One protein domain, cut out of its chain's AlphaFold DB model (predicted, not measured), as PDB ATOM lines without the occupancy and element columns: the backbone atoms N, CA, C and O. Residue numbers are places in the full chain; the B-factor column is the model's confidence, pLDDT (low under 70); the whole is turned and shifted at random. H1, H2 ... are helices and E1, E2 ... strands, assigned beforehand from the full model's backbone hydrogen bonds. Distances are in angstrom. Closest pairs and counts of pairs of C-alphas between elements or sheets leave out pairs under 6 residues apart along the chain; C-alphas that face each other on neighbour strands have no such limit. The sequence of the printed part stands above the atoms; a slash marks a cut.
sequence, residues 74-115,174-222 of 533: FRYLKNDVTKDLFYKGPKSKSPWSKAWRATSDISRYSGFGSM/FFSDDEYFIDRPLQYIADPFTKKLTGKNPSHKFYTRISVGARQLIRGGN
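Overview. This is residues 74 to 115 and 174 to 222 of the 533 residues of the protein "TSPc domain-containing protein" of Batrachochytrium salamandrivorans (UniProt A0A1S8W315). With little regular structure, this is a loose, elongated model in which long strand E2 pairs with short E1, H1 and H2 pack together near E1, and a long loop, residues 183 to 210, runs out and folds back to E2, with its residues 199 to 204 sticking out. The printed part has 91 residues, 30 in named elements, in the order E1, H1, H2, H3, E2; the class is mixed. The radius of gyration of the C-alphas is 16.9 A, the spans 54 by 32 by 21 A.

Arrangement. E2, residues 211 to 218, is antiparallel to E1, residues 74 to 76, at 128 degrees; N 75 and O 216, 3.0 A apart, are within hydrogen-bond range. H1, residues 80 to 87, touches H2, residues 95 to 101, at a steep tilt of 61 degrees, opposite ways; their closest C-alphas, of Tyr 87 and Ser 97, are 4.5 A apart. H3, residues 179 to 182, is close to H1 but not clearly touching: their closest C-alphas, of Leu 85 and Tyr 180, are 7.0 A apart. Every O i to N i+4 pair is within range in H1 and H2; H3 is too short for one.

Along the chain. E1 begins at C-alpha 74 (1.049, 6.703, -54.523). E2, 20.7 A long, ends at C-alpha 218 (4.477, 11.101, -54.409).

Size, cuts and confidence. Residues 116 to 173 are not printed, a gap of 13.4 A between C-alphas. The H3 to E2 link is long. In the printed part 36 residues have pLDDT under 70, namely residues 89 to 93, residue 177 and residues 179 to 208.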
ATOM      1  N   PHE A  74       0.124   7.753 -54.898       94.69
ATOM      2  CA  PHE A  74       1.049   6.703 -54.523       94.69
ATOM      3  C   PHE A  74       1.469   5.897 -55.741       94.69
ATOM      4  O   PHE A  74       0.708   5.708 -56.690       94.69
ATOM      5  N   ARG A  75       2.679   5.353 -55.678       95.25
ATOM      6  CA  ARG A  75       3.168   4.326 -56.606       95.25
ATOM      7  C   ARG A  75       3.728   3.151 -55.826       95.25
ATOM      8  O   ARG A  75       4.044   3.280 -54.650       95.25
ATOM      9  N   TYR A  76       3.936   2.025 -56.483       94.00
ATOM     10  CA  TYR A  76       4.548   0.854 -55.863       94.00
ATOM     11  C   TYR A  76       5.540   0.185 -56.811       94.00
ATOM     12  O   TYR A  76       5.514   0.394 -58.026       94.00
ATOM     13  N   LEU A  77       6.470  -0.581 -56.245       94.44
ATOM     14  CA  LEU A  77       7.491  -1.297 -57.008       94.44
ATOM     15  C   LEU A  77       6.838  -2.409 -57.837       94.44
ATOM     16  O   LEU A  77       6.114  -3.219 -57.272       94.44
ATOM     17  N   LYS A  78       7.123  -2.500 -59.141       93.81
ATOM     18  CA  LYS A  78       6.637  -3.599 -59.989       93.81
ATOM     19  C   LYS A  78       7.518  -4.833 -59.794       93.81
ATOM     20  O   LYS A  78       8.692  -4.832 -60.150       93.81
ATOM     21  N   ASN A  79       6.946  -5.889 -59.227       89.75
ATOM     22  CA  ASN A  79       7.571  -7.204 -59.055       89.75
ATOM     23  C   ASN A  79       6.491  -8.299 -59.053       89.75
ATOM     24  O   ASN A  79       5.303  -7.988 -59.129       89.75
ATOM     25  N   ASP A  80       6.881  -9.571 -58.964       88.19
ATOM     26  CA  ASP A  80       5.919 -10.681 -59.007       88.19
ATOM     27  C   ASP A  80       4.905 -10.624 -57.852       88.19
ATOM     28  O   ASP A  80       3.714 -10.818 -58.073       88.19
ATOM     29  N   VAL A  81       5.345 -10.230 -56.650       84.12
ATOM     30  CA  VAL A  81       4.472 -10.105 -55.471       84.12
ATOM     31  C   VAL A  81       3.385  -9.053 -55.690       84.12
ATOM     32  O   VAL A  81       2.206  -9.334 -55.521       84.12
ATOM     33  N   THR A  82       3.754  -7.841 -56.102       86.44
ATOM     34  CA  THR A  82       2.813  -6.730 -56.338       86.44
ATOM     35  C   THR A  82       1.979  -6.920 -57.600       86.44
ATOM     36  O   THR A  82       0.847  -6.441 -57.665       86.44
ATOM     37  N   LYS A  83       2.500  -7.645 -58.597       86.25
ATOM     38  CA  LYS A  83       1.733  -8.080 -59.765       86.25
ATOM     39  C   LYS A  83       0.601  -8.992 -59.333       86.25
ATOM     40  O   LYS A  83      -0.540  -8.768 -59.727       86.25
ATOM     41  N   ASP A  84       0.907  -9.985 -58.512       80.69
ATOM     42  CA  ASP A  84      -0.107 -10.883 -57.995       80.69
ATOM     43  C   ASP A  84      -1.036 -10.131 -57.043       80.69
ATOM     44  O   ASP A  84      -2.238 -10.346 -57.104       80.69
ATOM     45  N   LEU A  85      -0.528  -9.240 -56.184       78.19
ATOM     46  CA  LEU A  85      -1.318  -8.489 -55.197       78.19
ATOM     47  C   LEU A  85      -2.321  -7.525 -55.836       78.19
ATOM     48  O   LEU A  85      -3.510  -7.625 -55.563       78.19
ATOM     49  N   PHE A  86      -1.848  -6.632 -56.704       81.19
ATOM     50  CA  PHE A  86      -2.627  -5.488 -57.185       81.19
ATOM     51  C   PHE A  86      -3.132  -5.635 -58.621       81.19
ATOM     52  O   PHE A  86      -4.130  -5.021 -58.987       81.19
ATOM     53  N   TYR A  87      -2.435  -6.396 -59.471       81.38
ATOM     54  CA  TYR A  87      -2.761  -6.458 -60.899       81.38
ATOM     55  C   TYR A  87      -3.564  -7.705 -61.284       81.38
ATOM     56  O   TYR A  87      -4.575  -7.587 -61.977       81.38
ATOM     57  N   LYS A  88      -3.108  -8.885 -60.853       77.19
ATOM     58  CA  LYS A  88      -3.718 -10.196 -61.132       77.19
ATOM     59  C   LYS A  88      -4.590 -10.735 -59.997       77.19
ATOM     60  O   LYS A  88      -5.189 -11.793 -60.167       77.19
ATOM     61  N   GLY A  89      -4.607 -10.063 -58.851       65.88
ATOM     62  CA  GLY A  89      -5.430 -10.461 -57.717       65.88
ATOM     63  C   GLY A  89      -6.929 -10.334 -58.004       65.88
ATOM     64  O   GLY A  89      -7.308  -9.769 -59.037       65.88
ATOM     65  N   PRO A  90      -7.793 -10.763 -57.058       58.16
ATOM     66  CA  PRO A  90      -9.082 -10.077 -56.904       58.16
ATOM     67  C   PRO A  90      -8.783  -8.567 -56.825       58.16
ATOM     68  O   PRO A  90      -7.676  -8.226 -56.398       58.16
ATOM     69  N   LYS A  91      -9.678  -7.648 -57.218       66.06
ATOM     70  CA  LYS A  91      -9.368  -6.193 -57.248       66.06
ATOM     71  C   LYS A  91      -8.911  -5.611 -58.597       66.06
ATOM     72  O   LYS A  91      -8.139  -4.653 -58.655       66.06
ATOM     73  N   SER A  92      -9.425  -6.131 -59.719       63.78
ATOM     74  CA  SER A  92      -9.051  -5.725 -61.093       63.78
ATOM     75  C   SER A  92      -9.516  -4.319 -61.519       63.78
ATOM     76  O   SER A  92      -8.999  -3.775 -62.512       63.78
ATOM     77  N   LYS A  93     -10.479  -3.740 -60.784       68.12
ATOM     78  CA  LYS A  93     -10.970  -2.360 -60.954       68.12
ATOM     79  C   LYS A  93     -10.337  -1.356 -59.980       68.12
ATOM     80  O   LYS A  93     -10.546  -0.154 -60.166       68.12
ATOM     81  N   SER A  94      -9.529  -1.822 -59.023       76.38
ATOM     82  CA  SER A  94      -8.864  -0.961 -58.035       76.38
ATOM     83  C   SER A  94      -7.958   0.099 -58.687       76.38
ATOM     84  O   SER A  94      -7.427  -0.123 -59.793       76.38
ATOM     85  N   PRO A  95      -7.715   1.237 -58.007       83.31
ATOM     86  CA  PRO A  95      -6.741   2.242 -58.436       83.31
ATOM     87  C   PRO A  95      -5.360   1.644 -58.723       83.31
ATOM     88  O   PRO A  95      -4.672   2.065 -59.653       83.31
ATOM     89  N   TRP A  96      -4.973   0.598 -57.995       87.56
ATOM     90  CA  TRP A  96      -3.667  -0.049 -58.122       87.56
ATOM     91  C   TRP A  96      -3.552  -0.874 -59.398       87.56
ATOM     92  O   TRP A  96      -2.570  -0.744 -60.129       87.56
ATOM     93  N   SER A  97      -4.582  -1.649 -59.744       87.31
ATOM     94  CA  SER A  97      -4.604  -2.372 -61.021       87.31
ATOM     95  C   SER A  97      -4.533  -1.403 -62.210       87.31
ATOM     96  O   SER A  97      -3.792  -1.638 -63.171       87.31
ATOM     97  N   LYS A  98      -5.237  -0.262 -62.124       88.75
ATOM     98  CA  LYS A  98      -5.156   0.825 -63.117       88.75
ATOM     99  C   LYS A  98      -3.745   1.423 -63.181       88.75
ATOM    100  O   LYS A  98      -3.194   1.541 -64.277       88.75
ATOM    101  N   ALA A  99      -3.126   1.709 -62.036       92.00
ATOM    102  CA  ALA A  99      -1.757   2.218 -61.950       92.00
ATOM    103  C   ALA A  99      -0.730   1.254 -62.575       92.00
ATOM    104  O   ALA A  99       0.196   1.697 -63.259       92.00
ATOM    105  N   TRP A 100      -0.893  -0.066 -62.414       93.31
ATOM    106  CA  TRP A 100      -0.052  -1.051 -63.110       93.31
ATOM    107  C   TRP A 100      -0.169  -0.920 -64.631       93.31
ATOM    108  O   TRP A 100       0.851  -0.816 -65.315       93.31
ATOM    109  N   ARG A 101      -1.407  -0.920 -65.152       91.44
ATOM    110  CA  ARG A 101      -1.708  -0.865 -66.598       91.44
ATOM    111  C   ARG A 101      -1.245   0.439 -67.246       91.44
ATOM    112  O   ARG A 101      -0.913   0.439 -68.425       91.44
ATOM    113  N   ALA A 102      -1.204   1.529 -66.484       92.00
ATOM    114  CA  ALA A 102      -0.791   2.846 -66.962       92.00
ATOM    115  C   ALA A 102       0.720   2.971 -67.253       92.00
ATOM    116  O   ALA A 102       1.164   4.013 -67.731       92.00
ATOM    117  N   THR A 103       1.529   1.943 -66.970       93.00
ATOM    118  CA  THR A 103       2.992   1.978 -67.148       93.00
ATOM    119  C   THR A 103       3.513   0.776 -67.923       93.00
ATOM    120  O   THR A 103       2.939  -0.310 -67.879       93.00
ATOM    121  N   SER A 104       4.648   0.948 -68.607       91.88
ATOM    122  CA  SER A 104       5.275  -0.127 -69.384       91.88
ATOM    123  C   SER A 104       5.759  -1.283 -68.500       91.88
ATOM    124  O   SER A 104       6.083  -1.098 -67.323       91.88
ATOM    125  N   ASP A 105       5.871  -2.483 -69.072       85.94
ATOM    126  CA  ASP A 105       6.355  -3.675 -68.355       85.94
ATOM    127  C   ASP A 105       7.820  -3.574 -67.902       85.94
ATOM    128  O   ASP A 105       8.213  -4.258 -66.962       85.94
ATOM    129  N   ILE A 106       8.615  -2.693 -68.519       91.00
ATOM    130  CA  ILE A 106      10.010  -2.427 -68.124       91.00
ATOM    131  C   ILE A 106      10.140  -1.342 -67.044       91.00
ATOM    132  O   ILE A 106      11.242  -1.071 -66.572       91.00
ATOM    133  N   SER A 107       9.039  -0.675 -66.680       95.50
ATOM    134  CA  SER A 107       9.060   0.352 -65.638       95.50
ATOM    135  C   SER A 107       9.340  -0.283 -64.280       95.50
ATOM    136  O   SER A 107       8.730  -1.285 -63.917       95.50
ATOM    137  N   ARG A 108      10.234   0.329 -63.494       95.44
ATOM    138  CA  ARG A 108      10.528  -0.134 -62.129       95.44
ATOM    139  C   ARG A 108       9.327   0.031 -61.192       95.44
ATOM    140  O   ARG A 108       9.126  -0.796 -60.312       95.44
ATOM    141  N   TYR A 109       8.545   1.089 -61.378       96.12
ATOM    142  CA  TYR A 109       7.380   1.416 -60.555       96.12
ATOM    143  C   TYR A 109       6.102   1.416 -61.392       96.12
ATOM    144  O   TYR A 109       6.157   1.567 -62.616       96.12
ATOM    145  N   SER A 110       4.963   1.235 -60.726       96.00
ATOM    146  CA  SER A 110       3.643   1.480 -61.300       96.00
ATOM    147  C   SER A 110       3.432   2.971 -61.580       96.00
ATOM    148  O   SER A 110       4.259   3.818 -61.228       96.00
ATOM    149  N   GLY A 111       2.322   3.285 -62.248       95.56
ATOM    150  CA  GLY A 111       1.819   4.649 -62.342       95.56
ATOM    151  C   GLY A 111       1.297   5.131 -60.991       95.56
ATOM    152  O   GLY A 111       1.555   4.523 -59.951       95.56
ATOM    153  N   PHE A 112       0.531   6.215 -61.009       93.31
ATOM    154  CA  PHE A 112      -0.062   6.757 -59.792       93.31
ATOM    155  C   PHE A 112      -1.456   6.188 -59.542       93.31
ATOM    156  O   PHE A 112      -2.254   6.044 -60.471       93.31
ATOM    157  N   GLY A 113      -1.731   5.874 -58.281       90.56
ATOM    158  CA  GLY A 113      -3.060   5.594 -57.746       90.56
ATOM    159  C   GLY A 113      -3.274   6.388 -56.459       90.56
ATOM    160  O   GLY A 113      -2.303   6.766 -55.806       90.56
ATOM    161  N   SER A 114      -4.525   6.656 -56.104       88.75
ATOM    162  CA  SER A 114      -4.907   7.323 -54.856       88.75
ATOM    163  C   SER A 114      -5.668   6.359 -53.949       88.75
ATOM    164  O   SER A 114      -6.204   5.356 -54.421       88.75
ATOM    165  N   MET A 115      -5.684   6.658 -52.647       82.75
ATOM    166  CA  MET A 115      -6.484   5.904 -51.669       82.75
ATOM    167  C   MET A 115      -7.980   6.200 -51.810       82.75
ATOM    168  O   MET A 115      -8.801   5.316 -51.608       82.75
ATOM    169  N   PHE A 174       1.440  -2.340 -45.361       80.94
ATOM    170  CA  PHE A 174       0.604  -3.531 -45.355       80.94
ATOM    171  C   PHE A 174       1.000  -4.421 -44.199       80.94
ATOM    172  O   PHE A 174       2.193  -4.567 -43.924       80.94
ATOM    173  N   PHE A 175       0.030  -5.076 -43.586       78.88
ATOM    174  CA  PHE A 175       0.245  -6.109 -42.594       78.88
ATOM    175  C   PHE A 175      -0.134  -7.484 -43.146       78.88
ATOM    176  O   PHE A 175      -0.967  -7.623 -44.033       78.88
ATOM    177  N   SER A 176       0.506  -8.534 -42.634       73.19
ATOM    178  CA  SER A 176       0.321  -9.916 -43.103       73.19
ATOM    179  C   SER A 176      -1.074 -10.499 -42.844       73.19
ATOM    180  O   SER A 176      -1.378 -11.584 -43.325       73.19
ATOM    181  N   ASP A 177      -1.870  -9.827 -42.025       67.31
ATOM    182  CA  ASP A 177      -3.263 -10.114 -41.685       67.31
ATOM    183  C   ASP A 177      -4.251  -9.171 -42.393       67.31
ATOM    184  O   ASP A 177      -5.451  -9.293 -42.167       67.31
ATOM    185  N   ASP A 178      -3.771  -8.266 -43.257       71.50
ATOM    186  CA  ASP A 178      -4.643  -7.438 -44.088       71.50
ATOM    187  C   ASP A 178      -5.422  -8.308 -45.083       71.50
ATOM    188  O   ASP A 178      -4.943  -9.331 -45.582       71.50
ATOM    189  N   GLU A 179      -6.613  -7.846 -45.448       64.12
ATOM    190  CA  GLU A 179      -7.571  -8.575 -46.281       64.12
ATOM    191  C   GLU A 179      -7.037  -8.941 -47.678       64.12
ATOM    192  O   GLU A 179      -7.337 -10.010 -48.213       64.12
ATOM    193  N   TYR A 180      -6.085  -8.166 -48.204       64.69
ATOM    194  CA  TYR A 180      -5.331  -8.519 -49.411       64.69
ATOM    195  C   TYR A 180      -4.645  -9.898 -49.359       64.69
ATOM    196  O   TYR A 180      -4.329 -10.472 -50.413       64.69
ATOM    197  N   PHE A 181      -4.399 -10.425 -48.158       66.69
ATOM    198  CA  PHE A 181      -3.757 -11.713 -47.915       66.69
ATOM    199  C   PHE A 181      -4.732 -12.814 -47.456       66.69
ATOM    200  O   PHE A 181      -4.359 -13.988 -47.528       66.69
ATOM    201  N   ILE A 182      -5.970 -12.482 -47.059       57.81
ATOM    202  CA  ILE A 182      -6.940 -13.425 -46.458       57.81
ATOM    203  C   ILE A 182      -7.339 -14.550 -47.432       57.81
ATOM    204  O   ILE A 182      -7.397 -15.714 -47.036       57.81
ATOM    205  N   ASP A 183      -7.478 -14.253 -48.726       54.50
ATOM    206  CA  ASP A 183      -7.841 -15.241 -49.758       54.50
ATOM    207  C   ASP A 183      -6.627 -15.898 -50.453       54.50
ATOM    208  O   ASP A 183      -6.750 -16.506 -51.522       54.50
ATOM    209  N   ARG A 184      -5.418 -15.801 -49.872       59.44
ATOM    210  CA  ARG A 184      -4.164 -16.321 -50.469       59.44
ATOM    211  C   ARG A 184      -3.465 -17.385 -49.615       59.44
ATOM    212  O   ARG A 184      -2.278 -17.244 -49.294       59.44
ATOM    213  N   PRO A 185      -4.134 -18.518 -49.332       45.78
ATOM    214  CA  PRO A 185      -3.708 -19.501 -48.333       45.78
ATOM    215  C   PRO A 185      -2.373 -20.213 -48.612       45.78
ATOM    216  O   PRO A 185      -1.907 -20.951 -47.757       45.78
ATOM    217  N   LEU A 186      -1.732 -20.032 -49.775       46.53
ATOM    218  CA  LEU A 186      -0.497 -20.749 -50.130       46.53
ATOM    219  C   LEU A 186       0.796 -19.921 -50.033       46.53
ATOM    220  O   LEU A 186       1.867 -20.503 -50.192       46.53
ATOM    221  N   GLN A 187       0.743 -18.605 -49.779       53.62
ATOM    222  CA  GLN A 187       1.958 -17.761 -49.771       53.62
ATOM    223  C   GLN A 187       2.196 -16.977 -48.470       53.62
ATOM    224  O   GLN A 187       3.352 -16.708 -48.152       53.62
ATOM    225  N   TYR A 188       1.154 -16.662 -47.691       54.47
ATOM    226  CA  TYR A 188       1.271 -15.880 -46.453       54.47
ATOM    227  C   TYR A 188       0.282 -16.395 -45.398       54.47
ATOM    228  O   TYR A 188      -0.790 -15.835 -45.212       54.47
ATOM    229  N   ILE A 189       0.611 -17.500 -44.721       53.41
ATOM    230  CA  ILE A 189      -0.182 -17.977 -43.579       53.41
ATOM    231  C   ILE A 189       0.390 -17.337 -42.314       53.41
ATOM    232  O   ILE A 189       1.535 -17.609 -41.945       53.41
ATOM    233  N   ALA A 190      -0.409 -16.521 -41.629       54.44
ATOM    234  CA  ALA A 190      -0.143 -16.168 -40.242       54.44
ATOM    235  C   ALA A 190      -0.238 -17.451 -39.397       54.44
ATOM    236  O   ALA A 190      -1.334 -17.930 -39.123       54.44
ATOM    237  N   ASP A 191       0.900 -18.060 -39.047       55.34
ATOM    238  CA  ASP A 191       0.940 -19.300 -38.257       55.34
ATOM    239  C   ASP A 191       0.657 -18.979 -36.775       55.34
ATOM    240  O   ASP A 191       1.477 -18.317 -36.120       55.34
ATOM    241  N   PRO A 192      -0.505 -19.373 -36.218       57.12
ATOM    242  CA  PRO A 192      -0.804 -19.103 -34.825       57.12
ATOM    243  C   PRO A 192       0.076 -19.971 -33.920       57.12
ATOM    244  O   PRO A 192       0.162 -21.191 -34.058       57.12
ATOM    245  N   PHE A 193       0.683 -19.362 -32.904       54.84
ATOM    246  CA  PHE A 193       1.423 -20.087 -31.880       54.84
ATOM    247  C   PHE A 193       0.467 -20.955 -31.051       54.84
ATOM    248  O   PHE A 193      -0.156 -20.493 -30.099       54.84
ATOM    249  N   THR A 194       0.379 -22.246 -31.364       53.41
ATOM    250  CA  THR A 194      -0.596 -23.155 -30.733       53.41
ATOM    251  C   THR A 194      -0.144 -23.787 -29.415       53.41
ATOM    252  O   THR A 194      -0.936 -24.477 -28.779       53.41
ATOM    253  N   LYS A 195       1.113 -23.603 -28.972       51.97
ATOM    254  CA  LYS A 195       1.640 -24.372 -27.822       51.97
ATOM    255  C   LYS A 195       2.312 -23.601 -26.682       51.97
ATOM    256  O   LYS A 195       2.516 -24.211 -25.637       51.97
ATOM    257  N   LYS A 196       2.688 -22.319 -26.830       53.59
ATOM    258  CA  LYS A 196       3.490 -21.620 -25.790       53.59
ATOM    259  C   LYS A 196       3.157 -20.151 -25.505       53.59
ATOM    260  O   LYS A 196       3.697 -19.618 -24.544       53.59
ATOM    261  N   LEU A 197       2.287 -19.508 -26.287       53.91
ATOM    262  CA  LEU A 197       1.959 -18.082 -26.130       53.91
ATOM    263  C   LEU A 197       0.467 -17.821 -25.871       53.91
ATOM    264  O   LEU A 197       0.021 -16.695 -26.011       53.91
ATOM    265  N   THR A 198      -0.320 -18.822 -25.469       55.00
ATOM    266  CA  THR A 198      -1.729 -18.608 -25.104       55.00
ATOM    267  C   THR A 198      -1.819 -17.814 -23.797       55.00
ATOM    268  O   THR A 198      -1.309 -18.253 -22.763       55.00
ATOM    269  N   GLY A 199      -2.463 -16.647 -23.834       57.03
ATOM    270  CA  GLY A 199      -2.811 -15.872 -22.642       57.03
ATOM    271  C   GLY A 199      -3.788 -16.624 -21.726       57.03
ATOM    272  O   GLY A 199      -4.250 -17.715 -22.046       57.03
ATOM    273  N   LYS A 200      -4.150 -16.030 -20.579       59.09
ATOM    274  CA  LYS A 200      -5.093 -16.638 -19.611       59.09
ATOM    275  C   LYS A 200      -6.463 -16.996 -20.214       59.09
ATOM    276  O   LYS A 200      -7.182 -17.795 -19.625       59.09
ATOM    277  N   ASN A 201      -6.816 -16.397 -21.351       58.50
ATOM    278  CA  ASN A 201      -8.035 -16.679 -22.094       58.50
ATOM    279  C   ASN A 201      -7.748 -17.679 -23.239       58.50
ATOM    280  O   ASN A 201      -7.030 -17.317 -24.174       58.50
ATOM    281  N   PRO A 202      -8.322 -18.900 -23.215       58.31
ATOM    282  CA  PRO A 202      -8.128 -19.925 -24.249       58.31
ATOM    283  C   PRO A 202      -8.580 -19.517 -25.659       58.31
ATOM    284  O   PRO A 202      -8.210 -20.176 -26.626       58.31
ATOM    285  N   SER A 203      -9.381 -18.454 -25.784       59.12
ATOM    286  CA  SER A 203      -9.841 -17.921 -27.074       59.12
ATOM    287  C   SER A 203      -8.846 -16.965 -27.748       59.12
ATOM    288  O   SER A 203      -8.983 -16.691 -28.938       59.12
ATOM    289  N   HIS A 204      -7.821 -16.478 -27.035       58.81
ATOM    290  CA  HIS A 204      -6.829 -15.577 -27.625       58.81
ATOM    291  C   HIS A 204      -5.865 -16.349 -28.531       58.81
ATOM    292  O   HIS A 204      -5.086 -17.189 -28.072       58.81
ATOM    293  N   LYS A 205      -5.883 -16.014 -29.822       57.72
ATOM    294  CA  LYS A 205      -4.908 -16.482 -30.807       57.72
ATOM    295  C   LYS A 205      -3.768 -15.470 -30.890       57.72
ATOM    296  O   LYS A 205      -4.007 -14.272 -30.968       57.72
ATOM    297  N   PHE A 206      -2.533 -15.957 -30.884       62.94
ATOM    298  CA  PHE A 206      -1.333 -15.146 -31.080       62.94
ATOM    299  C   PHE A 206      -0.656 -15.627 -32.354       62.94
ATOM    300  O   PHE A 206      -0.439 -16.828 -32.497       62.94
ATOM    301  N   TYR A 207      -0.306 -14.720 -33.254       65.56
ATOM    302  CA  TYR A 207       0.425 -15.022 -34.482       65.56
ATOM    303  C   TYR A 207       1.526 -13.985 -34.693       65.56
ATOM    304  O   TYR A 207       1.511 -12.905 -34.099       65.56
ATOM    305  N   THR A 208       2.512 -14.328 -35.519       69.19
ATOM    306  CA  THR A 208       3.502 -13.343 -35.965       69.19
ATOM    307  C   THR A 208       2.849 -12.451 -37.010       69.19
ATOM    308  O   THR A 208       2.461 -12.941 -38.068       69.19
ATOM    309  N   ARG A 209       2.736 -11.156 -36.714       73.06
ATOM    310  CA  ARG A 209       2.295 -10.137 -37.669       73.06
ATOM    311  C   ARG A 209       3.526  -9.486 -38.295       73.06
ATOM    312  O   ARG A 209       4.371  -8.956 -37.576       73.06
ATOM    313  N   ILE A 210       3.646  -9.555 -39.616       77.56
ATOM    314  CA  ILE A 210       4.692  -8.867 -40.385       77.56
ATOM    315  C   ILE A 210       4.063  -7.634 -41.022       77.56
ATOM    316  O   ILE A 210       2.908  -7.690 -41.429       77.56
ATOM    317  N   SER A 211       4.817  -6.541 -41.116       83.62
ATOM    318  CA  SER A 211       4.406  -5.365 -41.880       83.62
ATOM    319  C   SER A 211       5.453  -4.976 -42.918       83.62
ATOM    320  O   SER A 211       6.647  -5.218 -42.725       83.62
ATOM    321  N   VAL A 212       5.006  -4.416 -44.042       85.44
ATOM    322  CA  VAL A 212       5.858  -3.990 -45.156       85.44
ATOM    323  C   VAL A 212       5.320  -2.710 -45.789       85.44
ATOM    324  O   VAL A 212       4.148  -2.625 -46.144       85.44
ATOM    325  N   GLY A 213       6.182  -1.707 -45.967       87.88
ATOM    326  CA  GLY A 213       5.866  -0.540 -46.792       87.88
ATOM    327  C   GLY A 213       5.788  -0.948 -48.262       87.88
ATOM    328  O   GLY A 213       6.794  -1.362 -48.838       87.88
ATOM    329  N   ALA A 214       4.605  -0.872 -48.871       87.31
ATOM    330  CA  ALA A 214       4.396  -1.359 -50.238       87.31
ATOM    331  C   ALA A 214       4.189  -0.238 -51.259       87.31
ATOM    332  O   ALA A 214       4.493  -0.426 -52.441       87.31
ATOM    333  N   ARG A 215       3.681   0.922 -50.828       92.12
ATOM    334  CA  ARG A 215       3.422   2.073 -51.705       92.12
ATOM    335  C   ARG A 215       4.138   3.305 -51.175       92.12
ATOM    336  O   ARG A 215       4.187   3.503 -49.970       92.12
ATOM    337  N   GLN A 216       4.672   4.117 -52.074       94.88
ATOM    338  CA  GLN A 216       5.388   5.352 -51.773       94.88
ATOM    339  C   GLN A 216       4.533   6.551 -52.162       94.88
ATOM    340  O   GLN A 216       4.085   6.619 -53.311       94.88
ATOM    341  N   LEU A 217       4.347   7.480 -51.225       95.88
ATOM    342  CA  LEU A 217       3.729   8.781 -51.458       95.88
ATOM    343  C   LEU A 217       4.577   9.619 -52.420       95.88
ATOM    344  O   LEU A 217       5.796   9.737 -52.262       95.88
ATOM    345  N   ILE A 218       3.909  10.212 -53.403       95.75
ATOM    346  CA  ILE A 218       4.477  11.101 -54.409       95.75
ATOM    347  C   ILE A 218       3.780  12.449 -54.287       95.75
ATOM    348  O   ILE A 218       2.559  12.538 -54.413       95.75
ATOM    349  N   ARG A 219       4.569  13.496 -54.046       96.06
ATOM    350  CA  ARG A 219       4.071  14.867 -53.913       96.06
ATOM    351  C   ARG A 219       3.501  15.388 -55.229       96.06
ATOM    352  O   ARG A 219       3.942  14.985 -56.314       96.06
ATOM    353  N   GLY A 220       2.537  16.296 -55.115       92.62
ATOM    354  CA  GLY A 220       1.839  16.948 -56.220       92.62
ATOM    355  C   GLY A 220       2.192  18.431 -56.359       92.62
ATOM    356  O   GLY A 220       3.119  18.944 -55.731       92.62
ATOM    357  N   GLY A 221       1.444  19.131 -57.218       93.12
ATOM    358  CA  GLY A 221       1.506  20.590 -57.358       93.12
ATOM    359  C   GLY A 221       2.926  21.153 -57.504       93.12
ATOM    360  O   GLY A 221       3.680  20.747 -58.389       93.12
ATOM    361  N   ASN A 222       3.295  22.090 -56.630       95.62
ATOM    362  CA  ASN A 222       4.593  22.776 -56.641       95.62
ATOM    363  C   ASN A 222       5.799  21.847 -56.403       95.62
ATOM    364  O   ASN A 222       6.922  22.212 -56.748       95.62
TER     365      ASN A 222